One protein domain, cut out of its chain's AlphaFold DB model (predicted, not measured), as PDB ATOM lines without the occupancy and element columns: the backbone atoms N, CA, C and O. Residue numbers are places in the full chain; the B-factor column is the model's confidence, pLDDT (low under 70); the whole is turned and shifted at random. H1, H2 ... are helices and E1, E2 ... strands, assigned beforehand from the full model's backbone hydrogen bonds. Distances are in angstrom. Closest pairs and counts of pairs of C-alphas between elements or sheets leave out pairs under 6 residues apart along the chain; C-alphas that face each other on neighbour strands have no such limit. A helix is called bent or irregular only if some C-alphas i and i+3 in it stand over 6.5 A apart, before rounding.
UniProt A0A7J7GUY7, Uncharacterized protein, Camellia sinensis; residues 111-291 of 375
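What this domain is: This is residues 111 to 291 of the 375 residues of an uncharacterized protein of Camellia sinensis (UniProt A0A7J7GUY7). The model is a rounded helical body with H4 in its middle: H1 and H5 lie side by side with H4, their three lines nearly parallel, while H6 crosses H4 steeply and H3 meets H4 with its residues 174 to 178 alone. H2 packs on H1 and H3, H7 packs on H5 and H6, the small antiparallel sheet E1 E2 sits at the end where H4 begins, and H8 lies across the other end, near H5; residues 245 to 251 stick out as the tip of a long loop. The printed part has 181 residues, with eight named helices and two named strands in the order H1 E1 H2 H3 E2 H4 H5 H6 H7 H8, and its class is mostly helix. It is compact, with a radius of gyration of the C-alphas of 16.0 A and spans of 48 by 40 by 32 A.

How they stand to each other: H1, residues 116 to 124, touches H5, residues 203 to 216, at a shallow tilt of 15 degrees, the same way, closest at the C-alphas of Val 116 and Arg 206, 6.0 A. H1 also touches H2, residues 144 to 154, at a steep tilt of 52 degrees, with the C-alphas of Ile 118 and Leu 154 closest at 6.5 A. E1, residues 140 to 143, and E2, residues 185 to 187, are antiparallel neighbours; N 142 and O 186 are within hydrogen-bond range at 2.9 A, as are N 186 and O 142 at 2.9 A. H3, residues 160 to 178, only just touches H2, with 3 pairs of C-alphas within 8 A, the closest being Leu 151 and Val 167 at 7.3 A; H3 uses residues 163 to 167 alone. H4, residues 188 to 198, is the hub, touching four helices. With H5 it forms a helical hairpin, opposite ways at a shallow tilt of 5 degrees, closest at the C-alphas of Ala 193 and Ala 210, 4.0 A. H4 touches H6, residues 229 to 243, at a steep tilt of 54 degrees, with the C-alphas of Val 194 and Leu 239 closest at 5.7 A. H3 touches H6 with residues 173 to 178 alone, closest at the C-alphas of Val 174 and Ile 242, 6.1 A. H7, residues 267 to 275, touches H5 at a steep tilt of 62 degrees, with the C-alphas of Phe 211 and Phe 267 closest at 6.9 A. H8, residues 284 to 291, is close to H4 but not clearly touching it, the closest C-alphas being Pro 197 and Met 284 at 7.3 A. Every O i to N i+4 pair is within hydrogen-bond range in H1, H5, H6, H7 and H8, against 5 of 7 in H2, 12 of 15 in H3 and 5 of 7 in H4.

Where its parts are: H1 begins at C-alpha 116 (29.556, -41.551, -42.694). From first to last C-alpha E1 measures 10.6 A, H2 15.0 A and E2 7.0 A, and H3, the longest helix with 19 residues, measures 24.7 A, with a kink of 39 degrees near residue 172. H4 spans 16.5 A from C-alpha 188 (24.419, -54.602, -36.596) and is only just irregular: C-alphas 194 and 197 are 6.7 A apart. H5 spans 20.0 A, H6 21.1 A and H7 12.1 A; H8 ends at C-alpha 291 (31.855, -29.059, -34.240).

The domain as a whole: The C-alphas farthest apart, those of Lys 159 and Glu 258, are 49.0 A apart. The printed part has no cut. The long links are H1 to E1, H5 to H6 and H6 to H7, the last with 23 residues. Mean pLDDT of the printed part is 85.1, and it is under 70 in residues 126 to 138, 220 to 223 and 246 to 262.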
ATOM      1  N   LEU A 111      35.186 -40.502 -34.014       95.06
ATOM      2  CA  LEU A 111      34.114 -40.690 -34.999       95.06
ATOM      3  C   LEU A 111      33.850 -39.434 -35.842       95.06
ATOM      4  O   LEU A 111      33.539 -39.552 -37.016       95.06
ATOM      5  N   ILE A 112      34.150 -38.236 -35.330       92.62
ATOM      6  CA  ILE A 112      34.144 -36.986 -36.121       92.62
ATOM      7  C   ILE A 112      35.181 -36.947 -37.266       92.62
ATOM      8  O   ILE A 112      35.316 -35.948 -37.961       92.62
ATOM      9  N   ARG A 113      35.999 -37.987 -37.429       93.62
ATOM     10  CA  ARG A 113      36.900 -38.169 -38.576       93.62
ATOM     11  C   ARG A 113      36.551 -39.403 -39.407       93.62
ATOM     12  O   ARG A 113      37.203 -39.632 -40.419       93.62
ATOM     13  N   CYS A 114      35.587 -40.199 -38.955       95.56
ATOM     14  CA  CYS A 114      35.034 -41.308 -39.710       95.56
ATOM     15  C   CYS A 114      33.939 -40.739 -40.605       95.56
ATOM     16  O   CYS A 114      32.895 -40.323 -40.104       95.56
ATOM     17  N   ASP A 115      34.183 -40.679 -41.913       95.38
ATOM     18  CA  ASP A 115      33.150 -40.261 -42.857       95.38
ATOM     19  C   ASP A 115      31.978 -41.243 -42.799       95.38
ATOM     20  O   ASP A 115      32.179 -42.460 -42.790       95.38
ATOM     21  N   VAL A 116      30.756 -40.720 -42.725       96.44
ATOM     22  CA  VAL A 116      29.556 -41.551 -42.694       96.44
ATOM     23  C   VAL A 116      29.406 -42.411 -43.955       96.44
ATOM     24  O   VAL A 116      28.823 -43.488 -43.902       96.44
ATOM     25  N   GLU A 117      30.019 -42.013 -45.067       94.81
ATOM     26  CA  GLU A 117      30.086 -42.834 -46.273       94.81
ATOM     27  C   GLU A 117      30.882 -44.125 -46.071       94.81
ATOM     28  O   GLU A 117      30.532 -45.152 -46.643       94.81
ATOM     29  N   ILE A 118      31.916 -44.121 -45.221       93.31
ATOM     30  CA  ILE A 118      32.659 -45.345 -44.875       93.31
ATOM     31  C   ILE A 118      31.742 -46.297 -44.105       93.31
ATOM     32  O   ILE A 118      31.727 -47.494 -44.376       93.31
ATOM     33  N   LEU A 119      30.933 -45.756 -43.190       92.38
ATOM     34  CA  LEU A 119      29.932 -46.525 -42.454       92.38
ATOM     35  C   LEU A 119      28.904 -47.148 -43.408       92.38
ATOM     36  O   LEU A 119      28.577 -48.321 -43.268       92.38
ATOM     37  N   ARG A 120      28.466 -46.399 -44.426       91.25
ATOM     38  CA  ARG A 120      27.560 -46.906 -45.461       91.25
ATOM     39  C   ARG A 120      28.178 -48.019 -46.307       91.25
ATOM     40  O   ARG A 120      27.532 -49.043 -46.503       91.25
ATOM     41  N   LYS A 121      29.434 -47.864 -46.735       91.44
ATOM     42  CA  LYS A 121      30.164 -48.902 -47.480       91.44
ATOM     43  C   LYS A 121      30.342 -50.186 -46.680       91.44
ATOM     44  O   LYS A 121      30.191 -51.268 -47.232       91.44
ATOM     45  N   GLU A 122      30.608 -50.087 -45.378       89.50
ATOM     46  CA  GLU A 122      30.709 -51.270 -44.514       89.50
ATOM     47  C   GLU A 122      29.409 -52.086 -44.459       89.50
ATOM     48  O   GLU A 122      29.483 -53.297 -44.272       89.50
ATOM     49  N   MET A 123      28.241 -51.467 -44.667       86.50
ATOM     50  CA  MET A 123      26.958 -52.181 -44.736       86.50
ATOM     51  C   MET A 123      26.745 -52.905 -46.070       86.50
ATOM     52  O   MET A 123      26.138 -53.973 -46.099       86.50
ATOM     53  N   THR A 124      27.195 -52.311 -47.178       80.81
ATOM     54  CA  THR A 124      26.869 -52.781 -48.534       80.81
ATOM     55  C   THR A 124      27.948 -53.653 -49.165       80.81
ATOM     56  O   THR A 124      27.628 -54.501 -49.986       80.81
ATOM     57  N   GLU A 125      29.220 -53.422 -48.832       77.38
ATOM     58  CA  GLU A 125      30.368 -54.013 -49.539       77.38
ATOM     59  C   GLU A 125      31.053 -55.143 -48.753       77.38
ATOM     60  O   GLU A 125      31.894 -55.841 -49.314       77.38
ATOM     61  N   ASN A 126      30.733 -55.335 -47.468       69.25
ATOM     62  CA  ASN A 126      31.382 -56.345 -46.632       69.25
ATOM     63  C   ASN A 126      30.396 -57.408 -46.139       69.25
ATOM     64  O   ASN A 126      29.413 -57.095 -45.465       69.25
ATOM     65  N   ASP A 127      30.742 -58.676 -46.366       65.12
ATOM     66  CA  ASP A 127      30.037 -59.827 -45.801       65.12
ATOM     67  C   ASP A 127      30.345 -59.945 -44.305       65.12
ATOM     68  O   ASP A 127      31.275 -60.629 -43.864       65.12
ATOM     69  N   ALA A 128      29.578 -59.224 -43.489       63.56
ATOM     70  CA  ALA A 128      29.625 -59.413 -42.052       63.56
ATOM     71  C   ALA A 128      29.147 -60.841 -41.713       63.56
ATOM     72  O   ALA A 128      28.132 -61.286 -42.251       63.56
ATOM     73  N   PRO A 129      29.827 -61.567 -40.802       61.19
ATOM     74  CA  PRO A 129      29.398 -62.888 -40.356       61.19
ATOM     75  C   PRO A 129      28.178 -62.734 -39.444       61.19
ATOM     76  O   PRO A 129      28.276 -62.697 -38.215       61.19
ATOM     77  N   VAL A 130      27.027 -62.565 -40.077       65.94
ATOM     78  CA  VAL A 130      25.755 -62.342 -39.417       65.94
ATOM     79  C   VAL A 130      25.216 -63.670 -38.889       65.94
ATOM     80  O   VAL A 130      25.217 -64.682 -39.586       65.94
ATOM     81  N   SER A 131      24.728 -63.670 -37.650       62.34
ATOM     82  CA  SER A 131      23.869 -64.730 -37.130       62.34
ATOM     83  C   SER A 131      22.416 -64.272 -37.104       62.34
ATOM     84  O   SER A 131      22.134 -63.111 -36.808       62.34
ATOM     85  N   TYR A 132      21.491 -65.185 -37.375       61.06
ATOM     86  CA  TYR A 132      20.061 -64.899 -37.335       61.06
ATOM     87  C   TYR A 132      19.526 -65.137 -35.920       61.06
ATOM     88  O   TYR A 132      19.898 -66.116 -35.261       61.06
ATOM     89  N   SER A 133      18.707 -64.214 -35.417       53.44
ATOM     90  CA  SER A 133      18.014 -64.385 -34.141       53.44
ATOM     91  C   SER A 133      16.987 -65.519 -34.260       53.44
ATOM     92  O   SER A 133      16.304 -65.678 -35.267       53.44
ATOM     93  N   VAL A 134      16.886 -66.342 -33.213       49.66
ATOM     94  CA  VAL A 134      15.939 -67.476 -33.143       49.66
ATOM     95  C   VAL A 134      14.505 -66.987 -32.844       49.66
ATOM     96  O   VAL A 134      13.553 -67.755 -32.909       49.66
ATOM     97  N   SER A 135      14.324 -65.692 -32.558       47.16
ATOM     98  CA  SER A 135      13.075 -65.082 -32.081       47.16
ATOM     99  C   SER A 135      12.133 -64.565 -33.182       47.16
ATOM    100  O   SER A 135      11.347 -63.656 -32.939       47.16
ATOM    101  N   GLY A 136      12.175 -65.139 -34.388       51.28
ATOM    102  CA  GLY A 136      11.104 -64.977 -35.386       51.28
ATOM    103  C   GLY A 136      11.193 -63.781 -36.347       51.28
ATOM    104  O   GLY A 136      10.426 -63.755 -37.304       51.28
ATOM    105  N   ILE A 137      12.138 -62.847 -36.183       54.16
ATOM    106  CA  ILE A 137      12.453 -61.821 -37.199       54.16
ATOM    107  C   ILE A 137      13.944 -61.937 -37.536       54.16
ATOM    108  O   ILE A 137      14.759 -61.696 -36.648       54.16
ATOM    109  N   PRO A 138      14.337 -62.315 -38.768       60.22
ATOM    110  CA  PRO A 138      15.742 -62.463 -39.129       60.22
ATOM    111  C   PRO A 138      16.384 -61.078 -39.258       60.22
ATOM    112  O   PRO A 138      16.378 -60.456 -40.320       60.22
ATOM    113  N   GLU A 139      16.916 -60.586 -38.145       72.69
ATOM    114  CA  GLU A 139      17.690 -59.349 -38.064       72.69
ATOM    115  C   GLU A 139      19.184 -59.671 -38.105       72.69
ATOM    116  O   GLU A 139      19.640 -60.703 -37.591       72.69
ATOM    117  N   LYS A 140      19.969 -58.786 -38.728       84.12
ATOM    118  CA  LYS A 140      21.410 -58.992 -38.876       84.12
ATOM    119  C   LYS A 140      22.141 -58.790 -37.539       84.12
ATOM    120  O   LYS A 140      22.503 -57.667 -37.197       84.12
ATOM    121  N   SER A 141      22.395 -59.865 -36.784       86.81
ATOM    122  CA  SER A 141      23.171 -59.814 -35.529       86.81
ATOM    123  C   SER A 141      24.630 -60.246 -35.703       86.81
ATOM    124  O   SER A 141      24.932 -61.133 -36.496       86.81
ATOM    125  N   ILE A 142      25.549 -59.675 -34.925       89.94
ATOM    126  CA  ILE A 142      26.983 -60.001 -34.956       89.94
ATOM    127  C   ILE A 142      27.532 -60.199 -33.540       89.94
ATOM    128  O   ILE A 142      27.111 -59.529 -32.599       89.94
ATOM    129  N   ARG A 143      28.502 -61.105 -33.361       91.00
ATOM    130  CA  ARG A 143      29.233 -61.226 -32.087       91.00
ATOM    131  C   ARG A 143      30.107 -59.992 -31.856       91.00
ATOM    132  O   ARG A 143      30.791 -59.555 -32.781       91.00
ATOM    133  N   LYS A 144      30.186 -59.498 -30.617       90.38
ATOM    134  CA  LYS A 144      31.030 -58.341 -30.243       90.38
ATOM    135  C   LYS A 144      32.487 -58.482 -30.719       90.38
ATOM    136  O   LYS A 144      33.038 -57.536 -31.266       90.38
ATOM    137  N   ALA A 145      33.072 -59.678 -30.619       88.31
ATOM    138  CA  ALA A 145      34.429 -59.945 -31.111       88.31
ATOM    139  C   ALA A 145      34.577 -59.738 -32.633       88.31
ATOM    140  O   ALA A 145      35.575 -59.199 -33.096       88.31
ATOM    141  N   SER A 146      33.573 -60.129 -33.422       89.94
ATOM    142  CA  SER A 146      33.572 -59.911 -34.874       89.94
ATOM    143  C   SER A 146      33.298 -58.445 -35.230       89.94
ATOM    144  O   SER A 146      33.836 -57.943 -36.217       89.94
ATOM    145  N   LEU A 147      32.520 -57.734 -34.404       92.88
ATOM    146  CA  LEU A 147      32.267 -56.298 -34.547       92.88
ATOM    147  C   LEU A 147      33.540 -55.455 -34.375       92.88
ATOM    148  O   LEU A 147      33.680 -54.427 -35.037       92.88
ATOM    149  N   GLU A 148      34.507 -55.894 -33.563       92.12
ATOM    150  CA  GLU A 148      35.809 -55.218 -33.458       92.12
ATOM    151  C   GLU A 148      36.553 -55.164 -34.802       92.12
ATOM    152  O   GLU A 148      37.224 -54.173 -35.091       92.12
ATOM    153  N   GLY A 149      36.379 -56.174 -35.663       92.06
ATOM    154  CA  GLY A 149      36.922 -56.168 -37.024       92.06
ATOM    155  C   GLY A 149      36.304 -55.077 -37.907       92.06
ATOM    156  O   GLY A 149      37.021 -54.413 -38.654       92.06
ATOM    157  N   ILE A 150      34.995 -54.838 -37.774       93.44
ATOM    158  CA  ILE A 150      34.299 -53.730 -38.451       93.44
ATOM    159  C   ILE A 150      34.795 -52.393 -37.894       93.44
ATOM    160  O   ILE A 150      35.177 -51.505 -38.654       93.44
ATOM    161  N   LEU A 151      34.867 -52.256 -36.564       95.38
ATOM    162  CA  LEU A 151      35.402 -51.060 -35.910       95.38
ATOM    163  C   LEU A 151      36.826 -50.745 -36.378       95.38
ATOM    164  O   LEU A 151      37.144 -49.578 -36.604       95.38
ATOM    165  N   TYR A 152      37.670 -51.764 -36.561       93.88
ATOM    166  CA  TYR A 152      39.023 -51.601 -37.085       93.88
ATOM    167  C   TYR A 152      39.033 -51.019 -38.500       93.88
ATOM    168  O   TYR A 152      39.851 -50.146 -38.781       93.88
ATOM    169  N   ARG A 153      38.109 -51.433 -39.376       93.19
ATOM    170  CA  ARG A 153      37.989 -50.862 -40.727       93.19
ATOM    171  C   ARG A 153      37.452 -49.432 -40.706       93.19
ATOM    172  O   ARG A 153      38.061 -48.562 -41.326       93.19
ATOM    173  N   LEU A 154      36.404 -49.164 -39.922       94.56
ATOM    174  CA  LEU A 154      35.839 -47.817 -39.743       94.56
ATOM    175  C   LEU A 154      36.868 -46.820 -39.187       94.56
ATOM    176  O   LEU A 154      36.896 -45.649 -39.565       94.56
ATOM    177  N   LEU A 155      37.724 -47.281 -38.272       95.31
ATOM    178  CA  LEU A 155      38.680 -46.455 -37.537       95.31
ATOM    179  C   LEU A 155      40.138 -46.752 -37.916       95.31
ATOM    180  O   LEU A 155      41.045 -46.488 -37.124       95.31
ATOM    181  N   ASN A 156      40.381 -47.257 -39.129       93.69
ATOM    182  CA  ASN A 156      41.708 -47.690 -39.591       93.69
ATOM    183  C   ASN A 156      42.774 -46.574 -39.567       93.69
ATOM    184  O   ASN A 156      43.974 -46.834 -39.518       93.69
ATOM    185  N   PHE A 157      42.341 -45.311 -39.552       93.06
ATOM    186  CA  PHE A 157      43.193 -44.129 -39.470       93.06
ATOM    187  C   PHE A 157      43.741 -43.872 -38.055       93.06
ATOM    188  O   PHE A 157      44.539 -42.946 -37.851       93.06
ATOM    189  N   LEU A 158      43.278 -44.623 -37.052       92.88
ATOM    190  CA  LEU A 158      43.750 -44.525 -35.678       92.88
ATOM    191  C   LEU A 158      45.015 -45.344 -35.458       92.88
ATOM    192  O   LEU A 158      45.201 -46.440 -35.970       92.88
ATOM    193  N   LYS A 159      45.887 -44.815 -34.600       91.31
ATOM    194  CA  LYS A 159      47.007 -45.590 -34.063       91.31
ATOM    195  C   LYS A 159      46.480 -46.660 -33.099       91.31
ATOM    196  O   LYS A 159      45.510 -46.360 -32.400       91.31
ATOM    197  N   PRO A 160      47.163 -47.811 -32.943       89.88
ATOM    198  CA  PRO A 160      46.695 -48.915 -32.098       89.88
ATOM    199  C   PRO A 160      46.262 -48.496 -30.686       89.88
ATOM    200  O   PRO A 160      45.175 -48.841 -30.240       89.88
ATOM    201  N   GLU A 161      47.049 -47.661 -30.003       85.50
ATOM    202  CA  GLU A 161      46.715 -47.189 -28.648       85.50
ATOM    203  C   GLU A 161      45.427 -46.351 -28.604       85.50
ATOM    204  O   GLU A 161      44.631 -46.451 -27.673       85.50
ATOM    205  N   THR A 162      45.218 -45.504 -29.616       88.25
ATOM    206  CA  THR A 162      44.014 -44.669 -29.715       88.25
ATOM    207  C   THR A 162      42.811 -45.498 -30.140       88.25
ATOM    208  O   THR A 162      41.713 -45.246 -29.657       88.25
ATOM    209  N   PHE A 163      43.021 -46.496 -30.999       93.12
ATOM    210  CA  PHE A 163      41.994 -47.446 -31.401       93.12
ATOM    211  C   PHE A 163      41.448 -48.211 -30.190       93.12
ATOM    212  O   PHE A 163      40.245 -48.188 -29.964       93.12
ATOM    213  N   VAL A 164      42.319 -48.767 -29.339       91.81
ATOM    214  CA  VAL A 164      41.900 -49.456 -28.102       91.81
ATOM    215  C   VAL A 164      41.070 -48.536 -27.200       91.81
ATOM    216  O   VAL A 164      40.027 -48.940 -26.690       91.81
ATOM    217  N   GLY A 165      41.490 -47.276 -27.031       91.38
ATOM    218  CA  GLY A 165      40.722 -46.287 -26.267       91.38
ATOM    219  C   GLY A 165      39.354 -45.965 -26.884       91.38
ATOM    220  O   GLY A 165      38.367 -45.854 -26.157       91.38
ATOM    221  N   ALA A 166      39.283 -45.851 -28.212       94.12
ATOM    222  CA  ALA A 166      38.045 -45.601 -28.943       94.12
ATOM    223  C   ALA A 166      37.070 -46.782 -28.831       94.12
ATOM    224  O   ALA A 166      35.914 -46.574 -28.465       94.12
ATOM    225  N   VAL A 167      37.544 -48.010 -29.065       95.56
ATOM    226  CA  VAL A 167      36.747 -49.239 -28.928       95.56
ATOM    227  C   VAL A 167      36.249 -49.398 -27.497       95.56
ATOM    228  O   VAL A 167      35.065 -49.630 -27.294       95.56
ATOM    229  N   LYS A 168      37.098 -49.169 -26.485       94.75
ATOM    230  CA  LYS A 168      36.669 -49.208 -25.079       94.75
ATOM    231  C   LYS A 168      35.521 -48.233 -24.802       94.75
ATOM    232  O   LYS A 168      34.549 -48.614 -24.155       94.75
ATOM    233  N   ALA A 169      35.614 -46.997 -25.294       95.56
ATOM    234  CA  ALA A 169      34.557 -46.004 -25.115       95.56
ATOM    235  C   ALA A 169      33.260 -46.405 -25.841       95.56
ATOM    236  O   ALA A 169      32.179 -46.274 -25.268       95.56
ATOM    237  N   ILE A 170      33.358 -46.927 -27.069       97.19
ATOM    238  CA  ILE A 170      32.211 -47.441 -27.835       97.19
ATOM    239  C   ILE A 170      31.559 -48.615 -27.101       97.19
ATOM    240  O   ILE A 170      30.343 -48.626 -26.929       97.19
ATOM    241  N   ASN A 171      32.351 -49.554 -26.587       94.69
ATOM    242  CA  ASN A 171      31.846 -50.692 -25.827       94.69
ATOM    243  C   ASN A 171      31.078 -50.234 -24.580       94.69
ATOM    244  O   ASN A 171      29.978 -50.711 -24.327       94.69
ATOM    245  N   GLN A 172      31.633 -49.280 -23.828       93.12
ATOM    246  CA  GLN A 172      31.040 -48.796 -22.578       93.12
ATOM    247  C   GLN A 172      29.777 -47.956 -22.769       93.12
ATOM    248  O   GLN A 172      28.907 -47.994 -21.903       93.12
ATOM    249  N   LYS A 173      29.694 -47.167 -23.847       94.44
ATOM    250  CA  LYS A 173      28.592 -46.214 -24.050       94.44
ATOM    251  C   LYS A 173      27.521 -46.710 -25.020       94.44
ATOM    252  O   LYS A 173      26.358 -46.389 -24.834       94.44
ATOM    253  N   VAL A 174      27.916 -47.444 -26.060       96.25
ATOM    254  CA  VAL A 174      27.025 -47.886 -27.144       96.25
ATOM    255  C   VAL A 174      26.697 -49.367 -26.989       96.25
ATOM    256  O   VAL A 174      25.531 -49.726 -26.872       96.25
ATOM    257  N   LEU A 175      27.707 -50.245 -26.953       95.00
ATOM    258  CA  LEU A 175      27.449 -51.693 -26.972       95.00
ATOM    259  C   LEU A 175      26.869 -52.241 -25.665       95.00
ATOM    260  O   LEU A 175      26.266 -53.308 -25.685       95.00
ATOM    261  N   SER A 176      27.068 -51.552 -24.543       93.06
ATOM    262  CA  SER A 176      26.422 -51.873 -23.263       93.06
ATOM    263  C   SER A 176      24.906 -51.675 -23.320       93.06
ATOM    264  O   SER A 176      24.176 -52.436 -22.702       93.06
ATOM    265  N   VAL A 177      24.437 -50.688 -24.092       93.50
ATOM    266  CA  VAL A 177      23.008 -50.412 -24.294       93.50
ATOM    267  C   VAL A 177      22.417 -51.337 -25.360       93.50
ATOM    268  O   VAL A 177      21.294 -51.803 -25.221       93.50
ATOM    269  N   LEU A 178      23.170 -51.630 -26.427       92.75
ATOM    270  CA  LEU A 178      22.696 -52.500 -27.516       92.75
ATOM    271  C   LEU A 178      22.678 -53.999 -27.171       92.75
ATOM    272  O   LEU A 178      22.050 -54.773 -27.886       92.75
ATOM    273  N   ASP A 179      23.383 -54.414 -26.121       91.81
ATOM    274  CA  ASP A 179      23.435 -55.796 -25.629       91.81
ATOM    275  C   ASP A 179      23.206 -55.800 -24.113       91.81
ATOM    276  O   ASP A 179      24.057 -56.239 -23.340       91.81
ATOM    277  N   GLU A 180      22.063 -55.245 -23.701       86.88
ATOM    278  CA  GLU A 180      21.635 -55.144 -22.299       86.88
ATOM    279  C   GLU A 180      21.516 -56.522 -21.626       86.88
ATOM    280  O   GLU A 180      21.795 -56.663 -20.439       86.88
ATOM    281  N   SER A 181      21.161 -57.559 -22.392       86.06
ATOM    282  CA  SER A 181      21.076 -58.946 -21.917       86.06
ATOM    283  C   SER A 181      22.430 -59.659 -21.819       86.06
ATOM    284  O   SER A 181      22.465 -60.845 -21.496       86.06
ATOM    285  N   GLU A 182      23.532 -58.964 -22.124       86.75
ATOM    286  CA  GLU A 182      24.901 -59.492 -22.117       86.75
ATOM    287  C   GLU A 182      25.071 -60.785 -22.937       86.75
ATOM    288  O   GLU A 182      25.917 -61.637 -22.657       86.75
ATOM    289  N   SER A 183      24.293 -60.921 -24.011       87.75
ATOM    290  CA  SER A 183      24.318 -62.073 -24.916       87.75
ATOM    291  C   SER A 183      25.641 -62.212 -25.682       87.75
ATOM    292  O   SER A 183      25.925 -63.254 -26.281       87.75
ATOM    293  N   GLY A 184      26.444 -61.143 -25.727       87.94
ATOM    294  CA  GLY A 184      27.661 -61.055 -26.524       87.94
ATOM    295  C   GLY A 184      27.393 -60.819 -28.013       87.94
ATOM    296  O   GLY A 184      28.341 -60.814 -28.810       87.94
ATOM    297  N   LYS A 185      26.128 -60.617 -28.397       89.81
ATOM    298  CA  LYS A 185      25.681 -60.298 -29.753       89.81
ATOM    299  C   LYS A 185      25.048 -58.914 -29.793       89.81
ATOM    300  O   LYS A 185      24.479 -58.448 -28.820       89.81
ATOM    301  N   VAL A 186      25.170 -58.257 -30.936       91.44
ATOM    302  CA  VAL A 186      24.664 -56.905 -31.169       91.44
ATOM    303  C   VAL A 186      23.929 -56.884 -32.500       91.44
ATOM    304  O   VAL A 186      24.386 -57.499 -33.467       91.44
ATOM    305  N   ASP A 187      22.810 -56.173 -32.554       91.81
ATOM    306  CA  ASP A 187      22.133 -55.846 -33.805       91.81
ATOM    307  C   ASP A 187      22.991 -54.872 -34.626       91.81
ATOM    308  O   ASP A 187      23.268 -53.744 -34.208       91.81
ATOM    309  N   LEU A 188      23.450 -55.329 -35.790       91.69
ATOM    310  CA  LEU A 188      24.419 -54.602 -36.596       91.69
ATOM    311  C   LEU A 188      23.795 -53.388 -37.300       91.69
ATOM    312  O   LEU A 188      24.444 -52.347 -37.405       91.69
ATOM    313  N   GLY A 189      22.535 -53.489 -37.733       92.69
ATOM    314  CA  GLY A 189      21.815 -52.367 -38.338       92.69
ATOM    315  C   GLY A 189      21.585 -51.246 -37.325       92.69
ATOM    316  O   GLY A 189      21.900 -50.086 -37.593       92.69
ATOM    317  N   MET A 190      21.148 -51.600 -36.112       94.94
ATOM    318  CA  MET A 190      21.004 -50.648 -35.007       94.94
ATOM    319  C   MET A 190      22.343 -50.023 -34.621       94.94
ATOM    320  O   MET A 190      22.414 -48.810 -34.434       94.94
ATOM    321  N   PHE A 191      23.417 -50.816 -34.552       96.19
ATOM    322  CA  PHE A 191      24.761 -50.314 -34.268       96.19
ATOM    323  C   PHE A 191      25.210 -49.237 -35.266       96.19
ATOM    324  O   PHE A 191      25.670 -48.165 -34.862       96.19
ATOM    325  N   PHE A 192      25.049 -49.486 -36.566       96.31
ATOM    326  CA  PHE A 192      25.376 -48.498 -37.590       96.31
ATOM    327  C   PHE A 192      24.483 -47.259 -37.493       96.31
ATOM    328  O   PHE A 192      24.993 -46.134 -37.530       96.31
ATOM    329  N   ALA A 193      23.178 -47.455 -37.283       97.31
ATOM    330  CA  ALA A 193      22.223 -46.366 -37.156       97.31
ATOM    331  C   ALA A 193      22.569 -45.418 -35.998       97.31
ATOM    332  O   ALA A 193      22.558 -44.202 -36.180       97.31
ATOM    333  N   VAL A 194      22.939 -45.941 -34.821       97.44
ATOM    334  CA  VAL A 194      23.272 -45.102 -33.653       97.44
ATOM    335  C   VAL A 194      24.632 -44.410 -33.757       97.44
ATOM    336  O   VAL A 194      24.860 -43.403 -33.084       97.44
ATOM    337  N   LEU A 195      25.558 -44.910 -34.580       97.62
ATOM    338  CA  LEU A 195      26.841 -44.240 -34.811       97.62
ATOM    339  C   LEU A 195      26.746 -43.127 -35.859       97.62
ATOM    340  O   LEU A 195      27.406 -42.097 -35.712       97.62
ATOM    341  N   ALA A 196      25.921 -43.301 -36.894       97.88
ATOM    342  CA  ALA A 196      25.865 -42.391 -38.036       97.88
ATOM    343  C   ALA A 196      25.687 -40.895 -37.670       97.88
ATOM    344  O   ALA A 196      26.436 -40.075 -38.214       97.88
ATOM    345  N   PRO A 197      24.814 -40.491 -36.717       97.25
ATOM    346  CA  PRO A 197      24.638 -39.082 -36.342       97.25
ATOM    347  C   PRO A 197      25.910 -38.377 -35.853       97.25
ATOM    348  O   PRO A 197      26.051 -37.162 -36.022       97.25
ATOM    349  N   ILE A 198      26.838 -39.128 -35.253       96.69
ATOM    350  CA  ILE A 198      28.051 -38.595 -34.619       96.69
ATOM    351  C   ILE A 198      29.324 -38.803 -35.455       96.69
ATOM    352  O   ILE A 198      30.405 -38.386 -35.027       96.69
ATOM    353  N   CYS A 199      29.208 -39.407 -36.638       97.00
ATOM    354  CA  CYS A 199      30.274 -39.480 -37.638       97.00
ATOM    355  C   CYS A 199      30.532 -38.111 -38.300       97.00
ATOM    356  O   CYS A 199      29.824 -37.146 -38.027       97.00
ATOM    357  N   SER A 200      31.542 -37.991 -39.168       95.31
ATOM    358  CA  SER A 200      31.687 -36.821 -40.052       95.31
ATOM    359  C   SER A 200      30.845 -36.937 -41.322       95.31
ATOM    360  O   SER A 200      30.290 -37.986 -41.626       95.31
ATOM    361  N   GLY A 201      30.752 -35.838 -42.072       94.56
ATOM    362  CA  GLY A 201      29.932 -35.724 -43.280       94.56
ATOM    363  C   GLY A 201      28.817 -34.694 -43.113       94.56
ATOM    364  O   GLY A 201      28.629 -34.132 -42.025       94.56
ATOM    365  N   PHE A 202      28.084 -34.425 -44.193       95.88
ATOM    366  CA  PHE A 202      26.967 -33.480 -44.164       95.88
ATOM    367  C   PHE A 202      25.830 -33.986 -43.265       95.88
ATOM    368  O   PHE A 202      25.551 -35.186 -43.270       95.88
ATOM    369  N   PRO A 203      25.121 -33.100 -42.537       96.06
ATOM    370  CA  PRO A 203      24.070 -33.507 -41.605       96.06
ATOM    371  C   PRO A 203      23.009 -34.410 -42.234       96.06
ATOM    372  O   PRO A 203      22.630 -35.418 -41.646       96.06
ATOM    373  N   GLN A 204      22.581 -34.091 -43.457       96.06
ATOM    374  CA  GLN A 204      21.577 -34.883 -44.165       96.06
ATOM    375  C   GLN A 204      22.078 -36.287 -44.513       96.06
ATOM    376  O   GLN A 204      21.331 -37.249 -44.369       96.06
ATOM    377  N   MET A 205      23.356 -36.429 -44.872       96.94
ATOM    378  CA  MET A 205      23.954 -37.737 -45.160       96.94
ATOM    379  C   MET A 205      24.082 -38.581 -43.890       96.94
ATOM    380  O   MET A 205      23.837 -39.781 -43.929       96.94
ATOM    381  N   ARG A 206      24.374 -37.958 -42.737       97.69
ATOM    382  CA  ARG A 206      24.398 -38.662 -41.443       97.69
ATOM    383  C   ARG A 206      23.025 -39.225 -41.065       97.69
ATOM    384  O   ARG A 206      22.933 -40.374 -40.643       97.69
ATOM    385  N   LYS A 207      21.957 -38.441 -41.259       97.69
ATOM    386  CA  LYS A 207      20.571 -38.889 -41.030       97.69
ATOM    387  C   LYS A 207      20.146 -39.961 -42.030       97.69
ATOM    388  O   LYS A 207      19.541 -40.954 -41.637       97.69
ATOM    389  N   ARG A 208      20.501 -39.786 -43.307       96.81
ATOM    390  CA  ARG A 208      20.229 -40.769 -44.361       96.81
ATOM    391  C   ARG A 208      20.907 -42.102 -44.075       96.81
ATOM    392  O   ARG A 208      20.244 -43.120 -44.165       96.81
ATOM    393  N   ALA A 209      22.168 -42.096 -43.653       97.00
ATOM    394  CA  ALA A 209      22.880 -43.320 -43.302       97.00
ATOM    395  C   ALA A 209      22.250 -44.053 -42.109       97.00
ATOM    396  O   ALA A 209      22.219 -45.279 -42.104       97.00
ATOM    397  N   ALA A 210      21.708 -43.325 -41.124       97.56
ATOM    398  CA  ALA A 210      20.958 -43.951 -40.038       97.56
ATOM    399  C   ALA A 210      19.684 -44.644 -40.548       97.56
ATOM    400  O   ALA A 210      19.414 -45.781 -40.180       97.56
ATOM    401  N   PHE A 211      18.938 -43.987 -41.438       96.81
ATOM    402  CA  PHE A 211      17.759 -44.576 -42.072       96.81
ATOM    403  C   PHE A 211      18.112 -45.768 -42.980       96.81
ATOM    404  O   PHE A 211      17.457 -46.801 -42.911       96.81
ATOM    405  N   ASP A 212      19.180 -45.662 -43.775       94.38
ATOM    406  CA  ASP A 212      19.688 -46.746 -44.627       94.38
ATOM    407  C   ASP A 212      20.093 -47.967 -43.800       94.38
ATOM    408  O   ASP A 212      19.812 -49.095 -44.195       94.38
ATOM    409  N   ALA A 213      20.702 -47.757 -42.632       94.44
ATOM    410  CA  ALA A 213      21.058 -48.839 -41.724       94.44
ATOM    411  C   ALA A 213      19.823 -49.582 -41.189       94.44
ATOM    412  O   ALA A 213      19.855 -50.805 -41.064       94.44
ATOM    413  N   LEU A 214      18.726 -48.863 -40.924       93.56
ATOM    414  CA  LEU A 214      17.450 -49.455 -40.515       93.56
ATOM    415  C   LEU A 214      16.737 -50.163 -41.674       93.56
ATOM    416  O   LEU A 214      16.150 -51.214 -41.453       93.56
ATOM    417  N   LEU A 215      16.831 -49.646 -42.903       91.69
ATOM    418  CA  LEU A 215      16.336 -50.336 -44.102       91.69
ATOM    419  C   LEU A 215      17.116 -51.618 -44.403       91.69
ATOM    420  O   LEU A 215      16.543 -52.609 -44.837       91.69
ATOM    421  N   TRP A 216      18.431 -51.599 -44.189       88.88
ATOM    422  CA  TRP A 216      19.319 -52.733 -44.450       88.88
ATOM    423  C   TRP A 216      19.252 -53.816 -43.364       88.88
ATOM    424  O   TRP A 216      19.687 -54.949 -43.587       88.88
ATOM    425  N   ARG A 217      18.747 -53.478 -42.175       87.25
ATOM    426  CA  ARG A 217      18.711 -54.340 -40.988       87.25
ATOM    427  C   ARG A 217      17.941 -55.660 -41.189       87.25
ATOM    428  O   ARG A 217      18.471 -56.688 -40.748       87.25
ATOM    429  N   PRO A 218      16.748 -55.692 -41.821       84.25
ATOM    430  CA  PRO A 218      16.025 -56.934 -42.088       84.25
ATOM    431  C   PRO A 218      16.688 -57.735 -43.217       84.25
ATOM    432  O   PRO A 218      17.207 -57.176 -44.179       84.25
ATOM    433  N   VAL A 219      16.665 -59.065 -43.120       70.56
ATOM    434  CA  VAL A 219      17.342 -59.956 -44.087       70.56
ATOM    435  C   VAL A 219      16.510 -60.220 -45.349       70.56
ATOM    436  O   VAL A 219      17.080 -60.447 -46.406       70.56
ATOM    437  N   ASN A 220      15.178 -60.161 -45.258       63.28
ATOM    438  CA  ASN A 220      14.267 -60.609 -46.324       63.28
ATOM    439  C   ASN A 220      13.493 -59.468 -47.016       63.28
ATOM    440  O   ASN A 220      12.552 -59.738 -47.757       63.28
ATOM    441  N   GLU A 221      13.840 -58.204 -46.759       65.75
ATOM    442  CA  GLU A 221      13.121 -57.019 -47.268       65.75
ATOM    443  C   GLU A 221      14.020 -56.161 -48.184       65.75
ATOM    444  O   GLU A 221      14.044 -54.932 -48.105       65.75
ATOM    445  N   GLU A 222      14.794 -56.811 -49.061       62.69
ATOM    446  CA  GLU A 222      15.629 -56.112 -50.046       62.69
ATOM    447  C   GLU A 222      14.757 -55.304 -51.024       62.69
ATOM    448  O   GLU A 222      13.843 -55.828 -51.657       62.69
ATOM    449  N   GLY A 223      15.040 -54.002 -51.143       65.88
ATOM    450  CA  GLY A 223      14.336 -53.091 -52.053       65.88
ATOM    451  C   GLY A 223      13.204 -52.269 -51.425       65.88
ATOM    452  O   GLY A 223      12.618 -51.439 -52.122       65.88
ATOM    453  N   SER A 224      12.917 -52.431 -50.126       79.50
ATOM    454  CA  SER A 224      12.008 -51.516 -49.421       79.50
ATOM    455  C   SER A 224      12.586 -50.096 -49.354       79.50
ATOM    456  O   SER A 224      13.787 -49.893 -49.175       79.50
ATOM    457  N   THR A 225      11.716 -49.094 -49.466       87.38
ATOM    458  CA  THR A 225      12.050 -47.674 -49.256       87.38
ATOM    459  C   THR A 225      11.525 -47.135 -47.924       87.38
ATOM    460  O   THR A 225      11.788 -45.976 -47.587       87.38
ATOM    461  N   LEU A 226      10.807 -47.971 -47.169       92.19
ATOM    462  CA  LEU A 226      10.158 -47.649 -45.902       92.19
ATOM    463  C   LEU A 226      10.670 -48.575 -44.791       92.19
ATOM    464  O   LEU A 226      10.930 -49.755 -45.033       92.19
ATOM    465  N   ILE A 227      10.783 -48.051 -43.572       92.31
ATOM    466  CA  ILE A 227      11.139 -48.831 -42.375       92.31
ATOM    467  C   ILE A 227       9.897 -49.084 -41.522       92.31
ATOM    468  O   ILE A 227       8.961 -48.289 -41.536       92.31
ATOM    469  N   LYS A 228       9.892 -50.146 -40.717       91.19
ATOM    470  CA  LYS A 228       8.806 -50.376 -39.753       91.19
ATOM    471  C   LYS A 228       8.815 -49.288 -38.682       91.19
ATOM    472  O   LYS A 228       9.867 -48.912 -38.159       91.19
ATOM    473  N   LYS A 229       7.632 -48.807 -38.296       91.31
ATOM    474  CA  LYS A 229       7.479 -47.800 -37.235       91.31
ATOM    475  C   LYS A 229       8.023 -48.284 -35.890       91.31
ATOM    476  O   LYS A 229       8.562 -47.483 -35.122       91.31
ATOM    477  N   THR A 230       7.924 -49.585 -35.618       90.44
ATOM    478  CA  THR A 230       8.506 -50.239 -34.437       90.44
ATOM    479  C   THR A 230      10.025 -50.083 -34.400       90.44
ATOM    480  O   THR A 230      10.566 -49.669 -33.375       90.44
ATOM    481  N   ASP A 231      10.700 -50.302 -35.528       91.12
ATOM    482  CA  ASP A 231      12.156 -50.179 -35.655       91.12
ATOM    483  C   ASP A 231      12.612 -48.726 -35.514       91.12
ATOM    484  O   ASP A 231      13.540 -48.439 -34.758       91.12
ATOM    485  N   ALA A 232      11.918 -47.792 -36.175       94.44
ATOM    486  CA  ALA A 232      12.187 -46.359 -36.041       94.44
ATOM    487  C   ALA A 232      12.054 -45.900 -34.578       94.44
ATOM    488  O   ALA A 232      12.908 -45.189 -34.049       94.44
ATOM    489  N   THR A 233      10.996 -46.351 -33.903       93.81
ATOM    490  CA  THR A 233      10.733 -46.036 -32.496       93.81
ATOM    491  C   THR A 233      11.806 -46.617 -31.579       93.81
ATOM    492  O   THR A 233      12.312 -45.915 -30.699       93.81
ATOM    493  N   GLN A 234      12.185 -47.879 -31.789       93.56
ATOM    494  CA  GLN A 234      13.231 -48.538 -31.014       93.56
ATOM    495  C   GLN A 234      14.586 -47.851 -31.203       93.56
ATOM    496  O   GLN A 234      15.290 -47.594 -30.225       93.56
ATOM    497  N   TYR A 235      14.924 -47.478 -32.437       96.00
ATOM    498  CA  TYR A 235      16.123 -46.709 -32.741       96.00
ATOM    499  C   TYR A 235      16.166 -45.382 -31.972       96.00
ATOM    500  O   TYR A 235      17.172 -45.092 -31.325       96.00
ATOM    501  N   ILE A 236      15.085 -44.593 -31.981       95.75
ATOM    502  CA  ILE A 236      15.041 -43.312 -31.256       95.75
ATOM    503  C   ILE A 236      15.214 -43.521 -29.744       95.75
ATOM    504  O   ILE A 236      15.967 -42.775 -29.111       95.75
ATOM    505  N   LYS A 237      14.591 -44.557 -29.167       93.44
ATOM    506  CA  LYS A 237      14.765 -44.912 -27.748       93.44
ATOM    507  C   LYS A 237      16.227 -45.223 -27.417       93.44
ATOM    508  O   LYS A 237      16.778 -44.628 -26.491       93.44
ATOM    509  N   LEU A 238      16.866 -46.096 -28.196       94.56
ATOM    510  CA  LEU A 238      18.274 -46.467 -28.012       94.56
ATOM    511  C   LEU A 238      19.203 -45.262 -28.186       94.56
ATOM    512  O   LEU A 238      20.078 -45.018 -27.359       94.56
ATOM    513  N   LEU A 239      18.984 -44.464 -29.231       95.44
ATOM    514  CA  LEU A 239      19.782 -43.280 -29.524       95.44
ATOM    515  C   LEU A 239      19.750 -42.276 -28.363       95.44
ATOM    516  O   LEU A 239      20.789 -41.736 -27.972       95.44
ATOM    517  N   ARG A 240      18.571 -42.052 -27.776       93.19
ATOM    518  CA  ARG A 240      18.410 -41.191 -26.600       93.19
ATOM    519  C   ARG A 240      19.060 -41.787 -25.360       93.19
ATOM    520  O   ARG A 240      19.790 -41.068 -24.687       93.19
ATOM    521  N   ALA A 241      18.873 -43.078 -25.094       92.12
ATOM    522  CA  ALA A 241      19.512 -43.753 -23.964       92.12
ATOM    523  C   ALA A 241      21.048 -43.636 -24.009       92.12
ATOM    524  O   ALA A 241      21.692 -43.426 -22.983       92.12
ATOM    525  N   ILE A 242      21.635 -43.697 -25.208       93.88
ATOM    526  CA  ILE A 242      23.085 -43.595 -25.411       93.88
ATOM    527  C   ILE A 242      23.589 -42.147 -25.258       93.88
ATOM    528  O   ILE A 242      24.647 -41.918 -24.664       93.88
ATOM    529  N   TYR A 243      22.890 -41.155 -25.820       94.06
ATOM    530  CA  TYR A 243      23.447 -39.804 -26.008       94.06
ATOM    531  C   TYR A 243      22.773 -38.688 -25.209       94.06
ATOM    532  O   TYR A 243      23.363 -37.618 -25.067       94.06
ATOM    533  N   ILE A 244      21.572 -38.919 -24.688       90.25
ATOM    534  CA  ILE A 244      20.756 -37.938 -23.964       90.25
ATOM    535  C   ILE A 244      20.240 -38.592 -22.671       90.25
ATOM    536  O   ILE A 244      19.033 -38.787 -22.516       90.25
ATOM    537  N   PRO A 245      21.134 -38.981 -21.744       70.69
ATOM    538  CA  PRO A 245      20.711 -39.610 -20.503       70.69
ATOM    539  C   PRO A 245      19.890 -38.609 -19.683       70.69
ATOM    540  O   PRO A 245      20.385 -37.559 -19.268       70.69
ATOM    541  N   THR A 246      18.615 -38.909 -19.460       65.75
ATOM    542  CA  THR A 246      17.742 -38.101 -18.609       65.75
ATOM    543  C   THR A 246      18.115 -38.335 -17.141       65.75
ATOM    544  O   THR A 246      17.855 -39.389 -16.565       65.75
ATOM    545  N   HIS A 247      18.761 -37.354 -16.504       47.69
ATOM    546  CA  HIS A 247      18.922 -37.353 -15.049       47.69
ATOM    547  C   HIS A 247      17.593 -36.956 -14.395       47.69
ATOM    548  O   HIS A 247      17.254 -35.778 -14.356       47.69
ATOM    549  N   GLY A 248      16.866 -37.940 -13.864       41.31
ATOM    550  CA  GLY A 248      15.636 -37.720 -13.101       41.31
ATOM    551  C   GLY A 248      14.459 -38.506 -13.662       41.31
ATOM    552  O   GLY A 248      13.920 -38.152 -14.697       41.31
ATOM    553  N   MET A 249      14.124 -39.583 -12.950       32.62
ATOM    554  CA  MET A 249      12.860 -40.329 -12.920       32.62
ATOM    555  C   MET A 249      12.064 -40.482 -14.228       32.62
ATOM    556  O   MET A 249      11.361 -39.583 -14.662       32.62
ATOM    557  N   SER A 250      12.051 -41.726 -14.718       40.56
ATOM    558  CA  SER A 250      10.863 -42.384 -15.272       40.56
ATOM    559  C   SER A 250      10.081 -41.611 -16.338       40.56
ATOM    560  O   SER A 250       8.923 -41.272 -16.142       40.56
ATOM    561  N   GLU A 251      10.665 -41.469 -17.521       41.53
ATOM    562  CA  GLU A 251       9.882 -41.453 -18.756       41.53
ATOM    563  C   GLU A 251      10.516 -42.447 -19.732       41.53
ATOM    564  O   GLU A 251      11.028 -42.112 -20.801       41.53
ATOM    565  N   ILE A 252      10.399 -43.734 -19.389       45.22
ATOM    566  CA  ILE A 252       9.908 -44.667 -20.405       45.22
ATOM    567  C   ILE A 252       8.496 -44.157 -20.705       45.22
ATOM    568  O   ILE A 252       7.522 -44.588 -20.102       45.22
ATOM    569  N   LEU A 253       8.405 -43.127 -21.549       43.16
ATOM    570  CA  LEU A 253       7.155 -42.738 -22.169       43.16
ATOM    571  C   LEU A 253       6.761 -43.968 -22.981       43.16
ATOM    572  O   LEU A 253       7.320 -44.241 -24.048       43.16
ATOM    573  N   GLU A 254       5.858 -44.762 -22.412       46.38
ATOM    574  CA  GLU A 254       4.935 -45.575 -23.180       46.38
ATOM    575  C   GLU A 254       4.379 -44.637 -24.244       46.38
ATOM    576  O   GLU A 254       3.611 -43.715 -23.966       46.38
ATOM    577  N   ILE A 255       4.884 -44.790 -25.465       47.25
ATOM    578  CA  ILE A 255       4.347 -44.093 -26.618       47.25
ATOM    579  C   ILE A 255       2.946 -44.669 -26.760       47.25
ATOM    580  O   ILE A 255       2.772 -45.775 -27.260       47.25
ATOM    581  N   HIS A 256       1.976 -43.943 -26.211       42.75
ATOM    582  CA  HIS A 256       0.564 -44.236 -26.334       42.75
ATOM    583  C   HIS A 256       0.212 -44.102 -27.816       42.75
ATOM    584  O   HIS A 256       0.087 -43.008 -28.366       42.75
ATOM    585  N   GLY A 257       0.164 -45.247 -28.473       42.97
ATOM    586  CA  GLY A 257      -0.220 -45.425 -29.854       42.97
ATOM    587  C   GLY A 257      -0.271 -46.921 -30.064       42.97
ATOM    588  O   GLY A 257       0.762 -47.578 -29.958       42.97
ATOM    589  N   GLU A 258      -1.478 -47.439 -30.265       41.97
ATOM    590  CA  GLU A 258      -1.750 -48.833 -30.600       41.97
ATOM    591  C   GLU A 258      -0.654 -49.378 -31.519       41.97
ATOM    592  O   GLU A 258      -0.282 -48.747 -32.513       41.97
ATOM    593  N   THR A 259      -0.076 -50.512 -31.121       47.16
ATOM    594  CA  THR A 259       1.040 -51.168 -31.800       47.16
ATOM    595  C   THR A 259       0.559 -51.741 -33.126       47.16
ATOM    596  O   THR A 259       0.361 -52.944 -33.283       47.16
ATOM    597  N   ASP A 260       0.341 -50.865 -34.097       54.22
ATOM    598  CA  ASP A 260       0.066 -51.256 -35.463       54.22
ATOM    599  C   ASP A 260       1.406 -51.678 -36.078       54.22
ATOM    600  O   ASP A 260       2.131 -50.890 -36.689       54.22
ATOM    601  N   ASN A 261       1.796 -52.931 -35.812       58.44
ATOM    602  CA  ASN A 261       3.075 -53.534 -36.214       58.44
ATOM    603  C   ASN A 261       3.309 -53.496 -37.738       58.44
ATOM    604  O   ASN A 261       4.425 -53.746 -38.194       58.44
ATOM    605  N   ALA A 262       2.270 -53.191 -38.523       66.88
ATOM    606  CA  ALA A 262       2.318 -53.036 -39.972       66.88
ATOM    607  C   ALA A 262       2.583 -51.590 -40.440       66.88
ATOM    608  O   ALA A 262       2.778 -51.367 -41.634       66.88
ATOM    609  N   SER A 263       2.592 -50.603 -39.536       87.75
ATOM    610  CA  SER A 263       2.811 -49.202 -39.898       87.75
ATOM    611  C   SER A 263       4.242 -48.985 -40.398       87.75
ATOM    612  O   SER A 263       5.221 -49.334 -39.731       87.75
ATOM    613  N   MET A 264       4.350 -48.395 -41.584       91.88
ATOM    614  CA  MET A 264       5.607 -48.093 -42.263       91.88
ATOM    615  C   MET A 264       5.925 -46.600 -42.160       91.88
ATOM    616  O   MET A 264       5.021 -45.773 -42.088       91.88
ATOM    617  N   VAL A 265       7.213 -46.267 -42.158       93.94
ATOM    618  CA  VAL A 265       7.752 -44.915 -41.984       93.94
ATOM    619  C   VAL A 265       8.669 -44.594 -43.159       93.94
ATOM    620  O   VAL A 265       9.645 -45.300 -43.433       93.94
ATOM    621  N   SER A 266       8.351 -43.513 -43.861       95.81
ATOM    622  CA  SER A 266       9.170 -42.936 -44.924       95.81
ATOM    623  C   SER A 266      10.378 -42.177 -44.371       95.81
ATOM    624  O   SER A 266      10.465 -41.864 -43.183       95.81
ATOM    625  N   PHE A 267      11.324 -41.819 -45.245       96.62
ATOM    626  CA  PHE A 267      12.480 -41.022 -44.827       96.62
ATOM    627  C   PHE A 267      12.071 -39.658 -44.248       96.62
ATOM    628  O   PHE A 267      12.661 -39.217 -43.268       96.62
ATOM    629  N   THR A 268      11.049 -39.006 -44.809       97.12
ATOM    630  CA  THR A 268      10.566 -37.706 -44.316       97.12
ATOM    631  C   THR A 268       9.990 -37.820 -42.906       97.12
ATOM    632  O   THR A 268      10.394 -37.066 -42.026       97.12
ATOM    633  N   GLU A 269       9.127 -38.807 -42.657       96.75
ATOM    634  CA  GLU A 269       8.559 -39.057 -41.323       96.75
ATOM    635  C   GLU A 269       9.651 -39.442 -40.311       96.75
ATOM    636  O   GLU A 269       9.644 -38.989 -39.166       96.75
ATOM    637  N   PHE A 270      10.655 -40.214 -40.738       97.12
ATOM    638  CA  PHE A 270      11.824 -40.507 -39.912       97.12
ATOM    639  C   PHE A 270      12.595 -39.238 -39.520       97.12
ATOM    640  O   PHE A 270      13.033 -39.127 -38.374       97.12
ATOM    641  N   LEU A 271      12.763 -38.274 -40.434       97.19
ATOM    642  CA  LEU A 271      13.422 -37.003 -40.119       97.19
ATOM    643  C   LEU A 271      12.644 -36.217 -39.062       97.19
ATOM    644  O   LEU A 271      13.263 -35.690 -38.141       97.19
ATOM    645  N   GLU A 272      11.313 -36.189 -39.139       96.25
ATOM    646  CA  GLU A 272      10.466 -35.547 -38.126       96.25
ATOM    647  C   GLU A 272      10.623 -36.213 -36.753       96.25
ATOM    648  O   GLU A 272      10.798 -35.525 -35.744       96.25
ATOM    649  N   MET A 273      10.644 -37.550 -36.709       96.12
ATOM    650  CA  MET A 273      10.917 -38.305 -35.481       96.12
ATOM    651  C   MET A 273      12.322 -38.018 -34.931       96.12
ATOM    652  O   MET A 273      12.497 -37.850 -33.723       96.12
ATOM    653  N   PHE A 274      13.330 -37.958 -35.802       96.50
ATOM    654  CA  PHE A 274      14.730 -37.755 -35.433       96.50
ATOM    655  C   PHE A 274      15.013 -36.330 -34.941       96.50
ATOM    656  O   PHE A 274      15.714 -36.145 -33.944       96.50
ATOM    657  N   ASP A 275      14.480 -35.319 -35.626       95.38
ATOM    658  CA  ASP A 275      14.723 -33.905 -35.328       95.38
ATOM    659  C   ASP A 275      13.850 -33.367 -34.189       95.38
ATOM    660  O   ASP A 275      14.105 -32.262 -33.705       95.38
ATOM    661  N   ASN A 276      12.868 -34.142 -33.717       92.88
ATOM    662  CA  ASN A 276      12.037 -33.752 -32.587       92.88
ATOM    663  C   ASN A 276      12.909 -33.453 -31.340       92.88
ATOM    664  O   ASN A 276      13.648 -34.336 -30.889       92.88
ATOM    665  N   PRO A 277      12.844 -32.235 -30.768       86.81
ATOM    666  CA  PRO A 277      13.707 -31.829 -29.658       86.81
ATOM    667  C   PRO A 277      13.419 -32.589 -28.360       86.81
ATOM    668  O   PRO A 277      14.344 -32.899 -27.609       86.81
ATOM    669  N   ASP A 278      12.155 -32.935 -28.122       85.69
ATOM    670  CA  ASP A 278      11.705 -33.494 -26.849       85.69
ATOM    671  C   ASP A 278      11.781 -35.022 -26.845       85.69
ATOM    672  O   ASP A 278      12.240 -35.633 -25.878       85.69
ATOM    673  N   ARG A 279      11.371 -35.643 -27.956       88.75
ATOM    674  CA  ARG A 279      11.172 -37.094 -28.105       88.75
ATOM    675  C   ARG A 279      12.171 -37.762 -29.049       88.75
ATOM    676  O   ARG A 279      12.283 -38.982 -29.017       88.75
ATOM    677  N   GLY A 280      12.876 -36.989 -29.874       91.94
ATOM    678  CA  GLY A 280      13.829 -37.462 -30.882       91.94
ATOM    679  C   GLY A 280      15.286 -37.359 -30.437       91.94
ATOM    680  O   GLY A 280      15.592 -37.338 -29.242       91.94
ATOM    681  N   PHE A 281      16.209 -37.275 -31.400       93.06
ATOM    682  CA  PHE A 281      17.599 -36.930 -31.112       93.06
ATOM    683  C   PHE A 281      17.720 -35.441 -30.801       93.06
ATOM    684  O   PHE A 281      18.359 -35.101 -29.817       93.06
ATOM    685  N   GLY A 282      17.131 -34.557 -31.623       88.25
ATOM    686  CA  GLY A 282      16.964 -33.111 -31.368       88.25
ATOM    687  C   GLY A 282      18.237 -32.253 -31.187       88.25
ATOM    688  O   GLY A 282      18.237 -31.037 -31.392       88.25
ATOM    689  N   ILE A 283      19.358 -32.879 -30.834       92.44
ATOM    690  CA  ILE A 283      20.598 -32.275 -30.356       92.44
ATOM    691  C   ILE A 283      21.614 -32.073 -31.475       92.44
ATOM    692  O   ILE A 283      22.603 -31.362 -31.304       92.44
ATOM    693  N   MET A 284      21.368 -32.665 -32.646       94.38
ATOM    694  CA  MET A 284      22.301 -32.651 -33.767       94.38
ATOM    695  C   MET A 284      22.684 -31.230 -34.192       94.38
ATOM    696  O   MET A 284      23.858 -30.966 -34.420       94.38
ATOM    697  N   SER A 285      21.738 -30.290 -34.247       92.81
ATOM    698  CA  SER A 285      22.041 -28.892 -34.590       92.81
ATOM    699  C   SER A 285      23.010 -28.239 -33.596       92.81
ATOM    700  O   SER A 285      23.913 -27.507 -34.002       92.81
ATOM    701  N   ARG A 286      22.892 -28.563 -32.301       93.19
ATOM    702  CA  ARG A 286      23.786 -28.076 -31.237       93.19
ATOM    703  C   ARG A 286      25.150 -28.755 -31.332       93.19
ATOM    704  O   ARG A 286      26.178 -28.097 -31.198       93.19
ATOM    705  N   LEU A 287      25.177 -30.053 -31.635       94.69
ATOM    706  CA  LEU A 287      26.416 -30.786 -31.881       94.69
ATOM    707  C   LEU A 287      27.192 -30.196 -33.067       94.69
ATOM    708  O   LEU A 287      28.384 -29.931 -32.940       94.69
ATOM    709  N   LEU A 288      26.517 -29.915 -34.185       94.12
ATOM    710  CA  LEU A 288      27.112 -29.285 -35.368       94.12
ATOM    711  C   LEU A 288      27.658 -27.886 -35.056       94.12
ATOM    712  O   LEU A 288      28.746 -27.526 -35.509       94.12
ATOM    713  N   LYS A 289      26.940 -27.114 -34.232       92.75
ATOM    714  CA  LYS A 289      27.411 -25.818 -33.733       92.75
ATOM    715  C   LYS A 289      28.719 -25.959 -32.944       92.75
ATOM    716  O   LYS A 289      29.661 -25.203 -33.178       92.75
ATOM    717  N   LEU A 290      28.816 -26.960 -32.063       93.12
ATOM    718  CA  LEU A 290      30.048 -27.268 -31.328       93.12
ATOM    719  C   LEU A 290      31.178 -27.741 -32.255       93.12
ATOM    720  O   LEU A 290      32.314 -27.303 -32.097       93.12
ATOM    721  N   GLU A 291      30.884 -28.598 -33.238       92.81
ATOM    722  CA  GLU A 291      31.855 -29.059 -34.240       92.81
ATOM    723  C   GLU A 291      32.489 -27.882 -34.999       92.81
ATOM    724  O   GLU A 291      33.713 -27.834 -35.144       92.81
TER     725      GLU A 291